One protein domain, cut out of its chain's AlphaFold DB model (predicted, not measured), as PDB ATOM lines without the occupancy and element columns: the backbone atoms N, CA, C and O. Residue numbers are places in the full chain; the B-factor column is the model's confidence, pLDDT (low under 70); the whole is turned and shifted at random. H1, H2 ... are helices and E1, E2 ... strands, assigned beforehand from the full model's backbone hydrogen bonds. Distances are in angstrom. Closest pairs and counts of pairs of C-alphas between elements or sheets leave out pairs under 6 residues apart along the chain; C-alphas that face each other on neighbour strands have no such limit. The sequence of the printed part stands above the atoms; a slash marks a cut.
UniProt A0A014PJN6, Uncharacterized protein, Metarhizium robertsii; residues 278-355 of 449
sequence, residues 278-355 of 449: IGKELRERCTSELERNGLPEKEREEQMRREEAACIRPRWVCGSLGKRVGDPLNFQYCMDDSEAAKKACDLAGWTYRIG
ATOM      1  N   ILE A 278     104.058 106.006  72.898       56.19
ATOM      2  CA  ILE A 278     103.515 104.995  73.828       56.19
ATOM      3  C   ILE A 278     102.974 105.645  75.112       56.19
ATOM      4  O   ILE A 278     101.962 105.214  75.656       56.19
ATOM      5  N   GLY A 279     103.659 106.664  75.638       54.91
ATOM      6  CA  GLY A 279     103.207 107.364  76.836       54.91
ATOM      7  C   GLY A 279     101.989 108.256  76.595       54.91
ATOM      8  O   GLY A 279     101.205 108.439  77.522       54.91
ATOM      9  N   LYS A 280     101.801 108.774  75.372       66.50
ATOM     10  CA  LYS A 280     100.564 109.467  74.970       66.50
ATOM     11  C   LYS A 280      99.381 108.500  74.964       66.50
ATOM     12  O   LYS A 280      98.416 108.769  75.669       66.50
ATOM     13  N   GLU A 281      99.523 107.345  74.310       67.81
ATOM     14  CA  GLU A 281      98.503 106.281  74.282       67.81
ATOM     15  C   GLU A 281      98.055 105.873  75.691       67.81
ATOM     16  O   GLU A 281      96.870 105.805  76.012       67.81
ATOM     17  N   LEU A 282      99.022 105.640  76.581       63.03
ATOM     18  CA  LEU A 282      98.727 105.250  77.954       63.03
ATOM     19  C   LEU A 282      98.068 106.374  78.769       63.03
ATOM     20  O   LEU A 282      97.196 106.106  79.596       63.03
ATOM     21  N   ARG A 283      98.464 107.631  78.537       65.50
ATOM     22  CA  ARG A 283      97.845 108.792  79.182       65.50
ATOM     23  C   ARG A 283      96.400 108.967  78.731       65.50
ATOM     24  O   ARG A 283      95.542 109.146  79.587       65.50
ATOM     25  N   GLU A 284      96.149 108.916  77.426       72.88
ATOM     26  CA  GLU A 284      94.809 109.042  76.845       72.88
ATOM     27  C   GLU A 284      93.881 107.963  77.396       72.88
ATOM     28  O   GLU A 284      92.818 108.286  77.925       72.88
ATOM     29  N   ARG A 285      94.342 106.706  77.424       71.81
ATOM     30  CA  ARG A 285      93.617 105.604  78.064       71.81
ATOM     31  C   ARG A 285      93.247 105.917  79.510       71.81
ATOM     32  O   ARG A 285      92.100 105.730  79.904       71.81
ATOM     33  N   CYS A 286      94.209 106.370  80.314       68.88
ATOM     34  CA  CYS A 286      93.952 106.658  81.722       68.88
ATOM     35  C   CYS A 286      92.989 107.823  81.920       68.88
ATOM     36  O   CYS A 286      92.180 107.780  82.842       68.88
ATOM     37  N   THR A 287      93.043 108.840  81.063       71.19
ATOM     38  CA  THR A 287      92.049 109.915  81.067       71.19
ATOM     39  C   THR A 287      90.656 109.356  80.783       71.19
ATOM     40  O   THR A 287      89.756 109.574  81.590       71.19
ATOM     41  N   SER A 288      90.493 108.553  79.728       73.94
ATOM     42  CA  SER A 288      89.202 107.937  79.393       73.94
ATOM     43  C   SER A 288      88.689 106.993  80.483       73.94
ATOM     44  O   SER A 288      87.499 106.972  80.779       73.94
ATOM     45  N   GLU A 289      89.566 106.221  81.124       72.12
ATOM     46  CA  GLU A 289      89.179 105.326  82.214       72.12
ATOM     47  C   GLU A 289      88.760 106.096  83.475       72.12
ATOM     48  O   GLU A 289      87.788 105.712  84.123       72.12
ATOM     49  N   LEU A 290      89.438 107.202  83.810       70.12
ATOM     50  CA  LEU A 290      89.048 108.078  84.919       70.12
ATOM     51  C   LEU A 290      87.694 108.749  84.665       70.12
ATOM     52  O   LEU A 290      86.855 108.767  85.563       70.12
ATOM     53  N   GLU A 291      87.463 109.249  83.450       78.12
ATOM     54  CA  GLU A 291      86.168 109.802  83.032       78.12
ATOM     55  C   GLU A 291      85.063 108.748  83.155       78.12
ATOM     56  O   GLU A 291      84.033 108.982  83.788       78.12
ATOM     57  N   ARG A 292      85.320 107.544  82.640       75.94
ATOM     58  CA  ARG A 292      84.400 106.404  82.687       75.94
ATOM     59  C   ARG A 292      84.120 105.917  84.112       75.94
ATOM     60  O   ARG A 292      83.002 105.513  84.414       75.94
ATOM     61  N   ASN A 293      85.108 105.964  85.004       72.00
ATOM     62  CA  ASN A 293      84.939 105.631  86.421       72.00
ATOM     63  C   ASN A 293      84.157 106.702  87.200       72.00
ATOM     64  O   ASN A 293      83.671 106.412  88.292       72.00
ATOM     65  N   GLY A 294      84.017 107.911  86.648       77.62
ATOM     66  CA  GLY A 294      83.139 108.957  87.173       77.62
ATOM     67  C   GLY A 294      81.656 108.753  86.845       77.62
ATOM     68  O   GLY A 294      80.814 109.447  87.417       77.62
ATOM     69  N   LEU A 295      81.319 107.815  85.952       82.88
ATOM     70  CA  LEU A 295      79.942 107.527  85.551       82.88
ATOM     71  C   LEU A 295      79.256 106.516  86.487       82.88
ATOM     72  O   LEU A 295      79.913 105.641  87.059       82.88
ATOM     73  N   PRO A 296      77.914 106.567  86.603       89.25
ATOM     74  CA  PRO A 296      77.133 105.499  87.219       89.25
ATOM     75  C   PRO A 296      77.413 104.138  86.567       89.25
ATOM     76  O   PRO A 296      77.574 104.041  85.353       89.25
ATOM     77  N   GLU A 297      77.393 103.061  87.356       84.25
ATOM     78  CA  GLU A 297      77.757 101.708  86.905       84.25
ATOM     79  C   GLU A 297      77.025 101.257  85.631       84.25
ATOM     80  O   GLU A 297      77.659 100.757  84.705       84.25
ATOM     81  N   LYS A 298      75.714 101.513  85.537       89.06
ATOM     82  CA  LYS A 298      74.920 101.185  84.341       89.06
ATOM     83  C   LYS A 298      75.349 101.966  83.100       89.06
ATOM     84  O   LYS A 298      75.345 101.416  82.003       89.06
ATOM     85  N   GLU A 299      75.691 103.241  83.257       88.81
ATOM     86  CA  GLU A 299      76.143 104.084  82.144       88.81
ATOM     87  C   GLU A 299      77.540 103.672  81.688       88.81
ATOM     88  O   GLU A 299      77.796 103.591  80.490       88.81
ATOM     89  N   ARG A 300      78.409 103.311  82.636       83.31
ATOM     90  CA  ARG A 300      79.727 102.741  82.359       83.31
ATOM     91  C   ARG A 300      79.633 101.437  81.567       83.31
ATOM     92  O   ARG A 300      80.358 101.272  80.590       83.31
ATOM     93  N   GLU A 301      78.777 100.506  81.983       84.50
ATOM     94  CA  GLU A 301      78.582  99.232  81.277       84.50
ATOM     95  C   GLU A 301      78.032  99.442  79.864       84.50
ATOM     96  O   GLU A 301      78.527  98.845  78.909       84.50
ATOM     97  N   GLU A 302      77.051 100.332  79.708       89.38
ATOM     98  CA  GLU A 302      76.484 100.666  78.402       89.38
ATOM     99  C   GLU A 302      77.515 101.352  77.493       89.38
ATOM    100  O   GLU A 302      77.608 101.023  76.310       89.38
ATOM    101  N   GLN A 303      78.336 102.257  78.033       85.88
ATOM    102  CA  GLN A 303      79.439 102.869  77.293       85.88
ATOM    103  C   GLN A 303      80.456 101.816  76.841       85.88
ATOM    104  O   GLN A 303      80.801 101.781  75.661       85.88
ATOM    105  N   MET A 304      80.882 100.918  77.735       84.88
ATOM    106  CA  MET A 304      81.798  99.822  77.402       84.88
ATOM    107  C   MET A 304      81.238  98.929  76.298       84.88
ATOM    108  O   MET A 304      81.946  98.602  75.348       84.88
ATOM    109  N   ARG A 305      79.947  98.591  76.375       87.06
ATOM    110  CA  ARG A 305      79.275  97.776  75.360       87.06
ATOM    111  C   ARG A 305      79.222  98.479  74.002       87.06
ATOM    112  O   ARG A 305      79.364  97.828  72.969       87.06
ATOM    113  N   ARG A 306      79.016  99.800  73.987       88.00
ATOM    114  CA  ARG A 306      79.038 100.613  72.759       88.00
ATOM    115  C   ARG A 306      80.439 100.710  72.167       88.00
ATOM    116  O   ARG A 306      80.584 100.550  70.959       88.00
ATOM    117  N   GLU A 307      81.454 100.938  72.994       87.56
ATOM    118  CA  GLU A 307      82.856 100.988  72.566       87.56
ATOM    119  C   GLU A 307      83.326  99.643  72.004       87.56
ATOM    120  O   GLU A 307      83.958  99.605  70.947       87.56
ATOM    121  N   GLU A 308      82.967  98.538  72.659       88.38
ATOM    122  CA  GLU A 308      83.246  97.185  72.178       88.38
ATOM    123  C   GLU A 308      82.555  96.921  70.836       88.38
ATOM    124  O   GLU A 308      83.193  96.479  69.878       88.38
ATOM    125  N   ALA A 309      81.268  97.269  70.721       85.50
ATOM    126  CA  ALA A 309      80.508  97.112  69.484       85.50
ATOM    127  C   ALA A 309      81.051  97.976  68.332       85.50
ATOM    128  O   ALA A 309      80.987  97.555  67.174       85.50
ATOM    129  N   ALA A 310      81.604  99.153  68.636       85.88
ATOM    130  CA  ALA A 310      82.240 100.049  67.671       85.88
ATOM    131  C   ALA A 310      83.688  99.649  67.327       85.88
ATOM    132  O   ALA A 310      84.301 100.252  66.441       85.88
ATOM    133  N   CYS A 311      84.248  98.629  67.985       89.44
ATOM    134  CA  CYS A 311      85.609  98.176  67.736       89.44
ATOM    135  C   CYS A 311      85.703  97.237  66.527       89.44
ATOM    136  O   CYS A 311      85.866  96.018  66.635       89.44
ATOM    137  N   ILE A 312      85.570  97.842  65.351       87.94
ATOM    138  CA  ILE A 312      85.507  97.179  64.050       87.94
ATOM    139  C   ILE A 312      86.822  97.392  63.300       87.94
ATOM    140  O   ILE A 312      87.443  98.453  63.410       87.94
ATOM    141  N   ARG A 313      87.246  96.409  62.495       83.38
ATOM    142  CA  ARG A 313      88.422  96.551  61.614       83.38
ATOM    143  C   ARG A 313      88.375  97.866  60.808       83.38
ATOM    144  O   ARG A 313      87.319  98.190  60.259       83.38
ATOM    145  N   PRO A 314      89.498  98.609  60.710       83.81
ATOM    146  CA  PRO A 314      90.876  98.200  61.025       83.81
ATOM    147  C   PRO A 314      91.279  98.318  62.505       83.81
ATOM    148  O   PRO A 314      92.417  97.999  62.838       83.81
ATOM    149  N   ARG A 315      90.375  98.741  63.395       88.75
ATOM    150  CA  ARG A 315      90.676  98.885  64.824       88.75
ATOM    151  C   ARG A 315      90.930  97.539  65.502       88.75
ATOM    152  O   ARG A 315      90.497  96.480  65.035       88.75
ATOM    153  N   TRP A 316      91.639  97.604  66.620       90.00
ATOM    154  CA  TRP A 316      92.047  96.466  67.429       90.00
ATOM    155  C   TRP A 316      91.413  96.549  68.814       90.00
ATOM    156  O   TRP A 316      91.203  97.625  69.364       90.00
ATOM    157  N   VAL A 317      91.109  95.396  69.388       89.00
ATOM    158  CA  VAL A 317      90.595  95.260  70.748       89.00
ATOM    159  C   VAL A 317      91.763  94.975  71.673       89.00
ATOM    160  O   VAL A 317      92.484  94.005  71.442       89.00
ATOM    161  N   CYS A 318      91.905  95.759  72.740       83.12
ATOM    162  CA  CYS A 318      92.731  95.400  73.885       83.12
ATOM    163  C   CYS A 318      91.844  94.788  74.978       83.12
ATOM    164  O   CYS A 318      90.816  95.361  75.351       83.12
ATOM    165  N   GLY A 319      92.225  93.615  75.486       79.38
ATOM    166  CA  GLY A 319      91.418  92.859  76.438       79.38
ATOM    167  C   GLY A 319      92.243  92.064  77.445       79.38
ATOM    168  O   GLY A 319      93.370  91.646  77.173       79.38
ATOM    169  N   SER A 320      91.662  91.808  78.614       70.06
ATOM    170  CA  SER A 320      92.247  90.883  79.585       70.06
ATOM    171  C   SER A 320      91.814  89.449  79.281       70.06
ATOM    172  O   SER A 320      90.670  89.190  78.896       70.06
ATOM    173  N   LEU A 321      92.741  88.496  79.423       63.97
ATOM    174  CA  LEU A 321      92.417  87.078  79.278       63.97
ATOM    175  C   LEU A 321      91.416  86.676  80.368       63.97
ATOM    176  O   LEU A 321      91.602  86.999  81.544       63.97
ATOM    177  N   GLY A 322      90.358  85.969  79.969       56.12
ATOM    178  CA  GLY A 322      89.410  85.388  80.911       56.12
ATOM    179  C   GLY A 322      90.073  84.363  81.836       56.12
ATOM    180  O   GLY A 322      91.210  83.930  81.634       56.12
ATOM    181  N   LYS A 323      89.356  83.973  82.894       49.69
ATOM    182  CA  LYS A 323      89.892  83.088  83.943       49.69
ATOM    183  C   LYS A 323      90.161  81.666  83.436       49.69
ATOM    184  O   LYS A 323      90.849  80.914  84.125       49.69
ATOM    185  N   ARG A 324      89.617  81.277  82.277       48.03
ATOM    186  CA  ARG A 324      89.801  79.954  81.668       48.03
ATOM    187  C   ARG A 324      90.327  80.067  80.242       48.03
ATOM    188  O   ARG A 324      89.982  80.976  79.490       48.03
ATOM    189  N   VAL A 325      91.144  79.090  79.852       47.56
ATOM    190  CA  VAL A 325      91.589  78.921  78.464       47.56
ATOM    191  C   VAL A 325      90.354  78.703  77.584       47.56
ATOM    192  O   VAL A 325      89.637  77.725  77.773       47.56
ATOM    193  N   GLY A 326      90.106  79.622  76.646       52.34
ATOM    194  CA  GLY A 326      88.939  79.599  75.754       52.34
ATOM    195  C   GLY A 326      87.876  80.660  76.053       52.34
ATOM    196  O   GLY A 326      87.003  80.865  75.213       52.34
ATOM    197  N   ASP A 327      87.968  81.372  77.182       57.09
ATOM    198  CA  ASP A 327      87.083  82.508  77.453       57.09
ATOM    199  C   ASP A 327      87.339  83.647  76.440       57.09
ATOM    200  O   ASP A 327      88.496  83.893  76.057       57.09
ATOM    201  N   PRO A 328      86.286  84.362  75.996       64.75
ATOM    202  CA  PRO A 328      86.456  85.578  75.214       64.75
ATOM    203  C   PRO A 328      87.273  86.609  76.004       64.75
ATOM    204  O   PRO A 328      87.284  86.624  77.235       64.75
ATOM    205  N   LEU A 329      87.999  87.458  75.276       68.62
ATOM    206  CA  LEU A 329      88.723  88.573  75.878       68.62
ATOM    207  C   LEU A 329      87.734  89.496  76.584       68.62
ATOM    208  O   LEU A 329      86.781  89.952  75.963       68.62
ATOM    209  N   ASN A 330      87.997  89.814  77.850       79.50
ATOM    210  CA  ASN A 330      87.251  90.858  78.538       79.50
ATOM    211  C   ASN A 330      87.710  92.207  77.987       79.50
ATOM    212  O   ASN A 330      88.830  92.648  78.284       79.50
ATOM    213  N   PHE A 331      86.856  92.834  77.178       84.56
ATOM    214  CA  PHE A 331      87.107  94.124  76.547       84.56
ATOM    215  C   PHE A 331      87.540  95.177  77.576       84.56
ATOM    216  O   PHE A 331      86.926  95.316  78.634       84.56
ATOM    217  N   GLN A 332      88.619  95.901  77.272       83.00
ATOM    218  CA  GLN A 332      89.087  97.037  78.076       83.00
ATOM    219  C   GLN A 332      88.899  98.351  77.322       83.00
ATOM    220  O   GLN A 332      88.355  99.314  77.868       83.00
ATOM    221  N   TYR A 333      89.372  98.386  76.076       85.06
ATOM    222  CA  TYR A 333      89.217  99.525  75.179       85.06
ATOM    223  C   TYR A 333      89.514  99.131  73.728       85.06
ATOM    224  O   TYR A 333      90.136  98.101  73.439       85.06
ATOM    225  N   CYS A 334      89.080  99.993  72.812       90.31
ATOM    226  CA  CYS A 334      89.384  99.885  71.395       90.31
ATOM    227  C   CYS A 334      90.578 100.774  71.024       90.31
ATOM    228  O   CYS A 334      90.591 101.965  71.327       90.31
ATOM    229  N   MET A 335      91.544 100.218  70.309       89.94
ATOM    230  CA  MET A 335      92.796 100.854  69.892       89.94
ATOM    231  C   MET A 335      92.928 100.875  68.365       89.94
ATOM    232  O   MET A 335      92.169 100.218  67.649       89.94
ATOM    233  N   ASP A 336      93.865 101.667  67.856       88.38
ATOM    234  CA  ASP A 336      94.277 101.603  66.456       88.38
ATOM    235  C   ASP A 336      95.248 100.428  66.204       88.38
ATOM    236  O   ASP A 336      95.529  99.620  67.095       88.38
ATOM    237  N   ASP A 337      95.720 100.279  64.966       87.31
ATOM    238  CA  ASP A 337      96.666  99.226  64.581       87.31
ATOM    239  C   ASP A 337      98.141  99.626  64.760       87.31
ATOM    240  O   ASP A 337      99.037  98.894  64.313       87.31
ATOM    241  N   SER A 338      98.406 100.744  65.446       86.94
ATOM    242  CA  SER A 338      99.753 101.271  65.638       86.94
ATOM    243  C   SER A 338     100.581 100.403  66.590       86.94
ATOM    244  O   SER A 338     100.093  99.789  67.545       86.94
ATOM    245  N   GLU A 339     101.896 100.375  66.369       77.81
ATOM    246  CA  GLU A 339     102.831  99.689  67.272       77.81
ATOM    247  C   GLU A 339     102.887 100.343  68.660       77.81
ATOM    248  O   GLU A 339     103.192  99.675  69.651       77.81
ATOM    249  N   ALA A 340     102.582 101.642  68.754       69.25
ATOM    250  CA  ALA A 340     102.505 102.349  70.026       69.25
ATOM    251  C   ALA A 340     101.322 101.843  70.861       69.25
ATOM    252  O   ALA A 340     101.528 101.460  72.016       69.25
ATOM    253  N   ALA A 341     100.132 101.746  70.263       73.25
ATOM    254  CA  ALA A 341      98.927 101.283  70.941       73.25
ATOM    255  C   ALA A 341      99.001  99.795  71.321       73.25
ATOM    256  O   ALA A 341      98.682  99.431  72.456       73.25
ATOM    257  N   LYS A 342      99.523  98.931  70.435       75.56
ATOM    258  CA  LYS A 342      99.786  97.507  70.749       75.56
ATOM    259  C   LYS A 342     100.695  97.361  71.958       75.56
ATOM    260  O   LYS A 342     100.396  96.633  72.902       75.56
ATOM    261  N   LYS A 343     101.786  98.121  71.969       63.72
ATOM    262  CA  LYS A 343     102.758  98.092  73.058       63.72
ATOM    263  C   LYS A 343     102.232  98.726  74.344       63.72
ATOM    264  O   LYS A 343     102.693  98.337  75.415       63.72
ATOM    265  N   ALA A 344     101.310  99.684  74.255       63.56
ATOM    266  CA  ALA A 344     100.585 100.237  75.396       63.56
ATOM    267  C   ALA A 344      99.625  99.201  76.012       63.56
ATOM    268  O   ALA A 344      99.599  99.056  77.233       63.56
ATOM    269  N   CYS A 345      98.919  98.426  75.182       65.06
ATOM    270  CA  CYS A 345      98.073  97.314  75.625       65.06
ATOM    271  C   CYS A 345      98.894  96.222  76.336       65.06
ATOM    272  O   CYS A 345      98.585  95.855  77.471       65.06
ATOM    273  N   ASP A 346     100.004  95.782  75.731       60.50
ATOM    274  CA  ASP A 346     100.917  94.805  76.349       60.50
ATOM    275  C   ASP A 346     101.482  95.309  77.684       60.50
ATOM    276  O   ASP A 346     101.637  94.562  78.650       60.50
ATOM    277  N   LEU A 347     101.805  96.605  77.744       55.50
ATOM    278  CA  LEU A 347     102.323  97.259  78.942       55.50
ATOM    279  C   LEU A 347     101.342  97.269  80.109       55.50
ATOM    280  O   LEU A 347     101.789  97.260  81.252       55.50
ATOM    281  N   ALA A 348     100.046  97.278  79.813       55.22
ATOM    282  CA  ALA A 348      98.970  97.195  80.790       55.22
ATOM    283  C   ALA A 348      98.732  95.761  81.302       55.22
ATOM    284  O   ALA A 348      97.836  95.531  82.108       55.22
ATOM    285  N   GLY A 349      99.501  94.776  80.817       54.69
ATOM    286  CA  GLY A 349      99.309  93.364  81.154       54.69
ATOM    287  C   GLY A 349      98.135  92.714  80.418       54.69
ATOM    288  O   GLY A 349      97.622  91.685  80.860       54.69
ATOM    289  N   TRP A 350      97.702  93.306  79.309       68.88
ATOM    290  CA  TRP A 350      96.601  92.822  78.486       68.88
ATOM    291  C   TRP A 350      97.113  92.276  77.158       68.88
ATOM    292  O   TRP A 350      98.297  92.350  76.844       68.88
ATOM    293  N   THR A 351      96.216  91.674  76.387       72.56
ATOM    294  CA  THR A 351      96.518  91.188  75.043       72.56
ATOM    295  C   THR A 351      95.589  91.856  74.048       72.56
ATOM    296  O   THR A 351      94.448  92.191  74.372       72.56
ATOM    297  N   TYR A 352      96.072  92.053  72.830       81.38
ATOM    298  CA  TYR A 352      95.286  92.645  71.765       81.38
ATOM    299  C   TYR A 352      94.916  91.620  70.698       81.38
ATOM    300  O   TYR A 352      95.656  90.679  70.400       81.38
ATOM    301  N   ARG A 353      93.753  91.823  70.084       84.00
ATOM    302  CA  ARG A 353      93.311  91.106  68.888       84.00
ATOM    303  C   ARG A 353      92.701  92.082  67.909       84.00
ATOM    304  O   ARG A 353      92.326  93.197  68.249       84.00
ATOM    305  N   ILE A 354      92.607  91.639  66.673       85.44
ATOM    306  CA  ILE A 354      91.906  92.368  65.632       85.44
ATOM    307  C   ILE A 354      90.440  92.539  66.060       85.44
ATOM    308  O   ILE A 354      89.847  91.592  66.581       85.44
ATOM    309  N   GLY A 355      89.878  93.736  65.858       84.75
ATOM    310  CA  GLY A 355      88.472  94.014  66.139       84.75
ATOM    311  C   GLY A 355      87.521  93.146  65.317       84.75
ATOM    312  O   GLY A 355      87.935  92.405  64.417       84.75
TER     313      GLY A 355
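What this domain is: This is residues 278 to 355 of the 449 residues of an uncharacterized protein of Metarhizium robertsii (UniProt A0A014PJN6). A small antiparallel sheet, ordered E2 E1 E3, has H3 over one face and H2 on the opposite face; H1 makes a V with H2 and reaches back to H3. The 78 printed residues hold three named helices and three named strands, H1 H2 E1 E2 H3 E3, class mixed; the whole is compact, radius of gyration of the C-alphas 12.3 A, spanning 32 by 32 by 23 A.

How they stand to each other: Start at H1, residues 278 to 293: its residues 278 to 282 alone touch H3, residues 339 to 347, closest at C-alphas 278 and 340, 4.7 A. H2, residues 297 to 309, lies over E2, residues 330 to 335, closest at C-alphas 308 and 331, 6.6 A. E1, residues 316 to 320, forms a hairpin with E2; see N 318 and O 333, 3.0 A. E3, residues 351 to 354, is antiparallel to E1; see N 317 and O 353, 2.8 A. E2, H3, E3 form a split strand-helix-strand unit, E1 between its strands, with a right-handed crossover. In H1, H2 and H3 every O i to N i+4 pair is within hydrogen-bond range.

Where its parts are: Find C-alpha 278 at (103.515, 104.995, 73.828); from there H1 runs 22.5 A. H2 runs 18.2 A; E3 ends at C-alpha 354, (91.906, 92.368, 65.632).

The domain as a whole: The printed part has no cut and no long link; pLDDT is under 70 at 25 residues, among them 321 to 329.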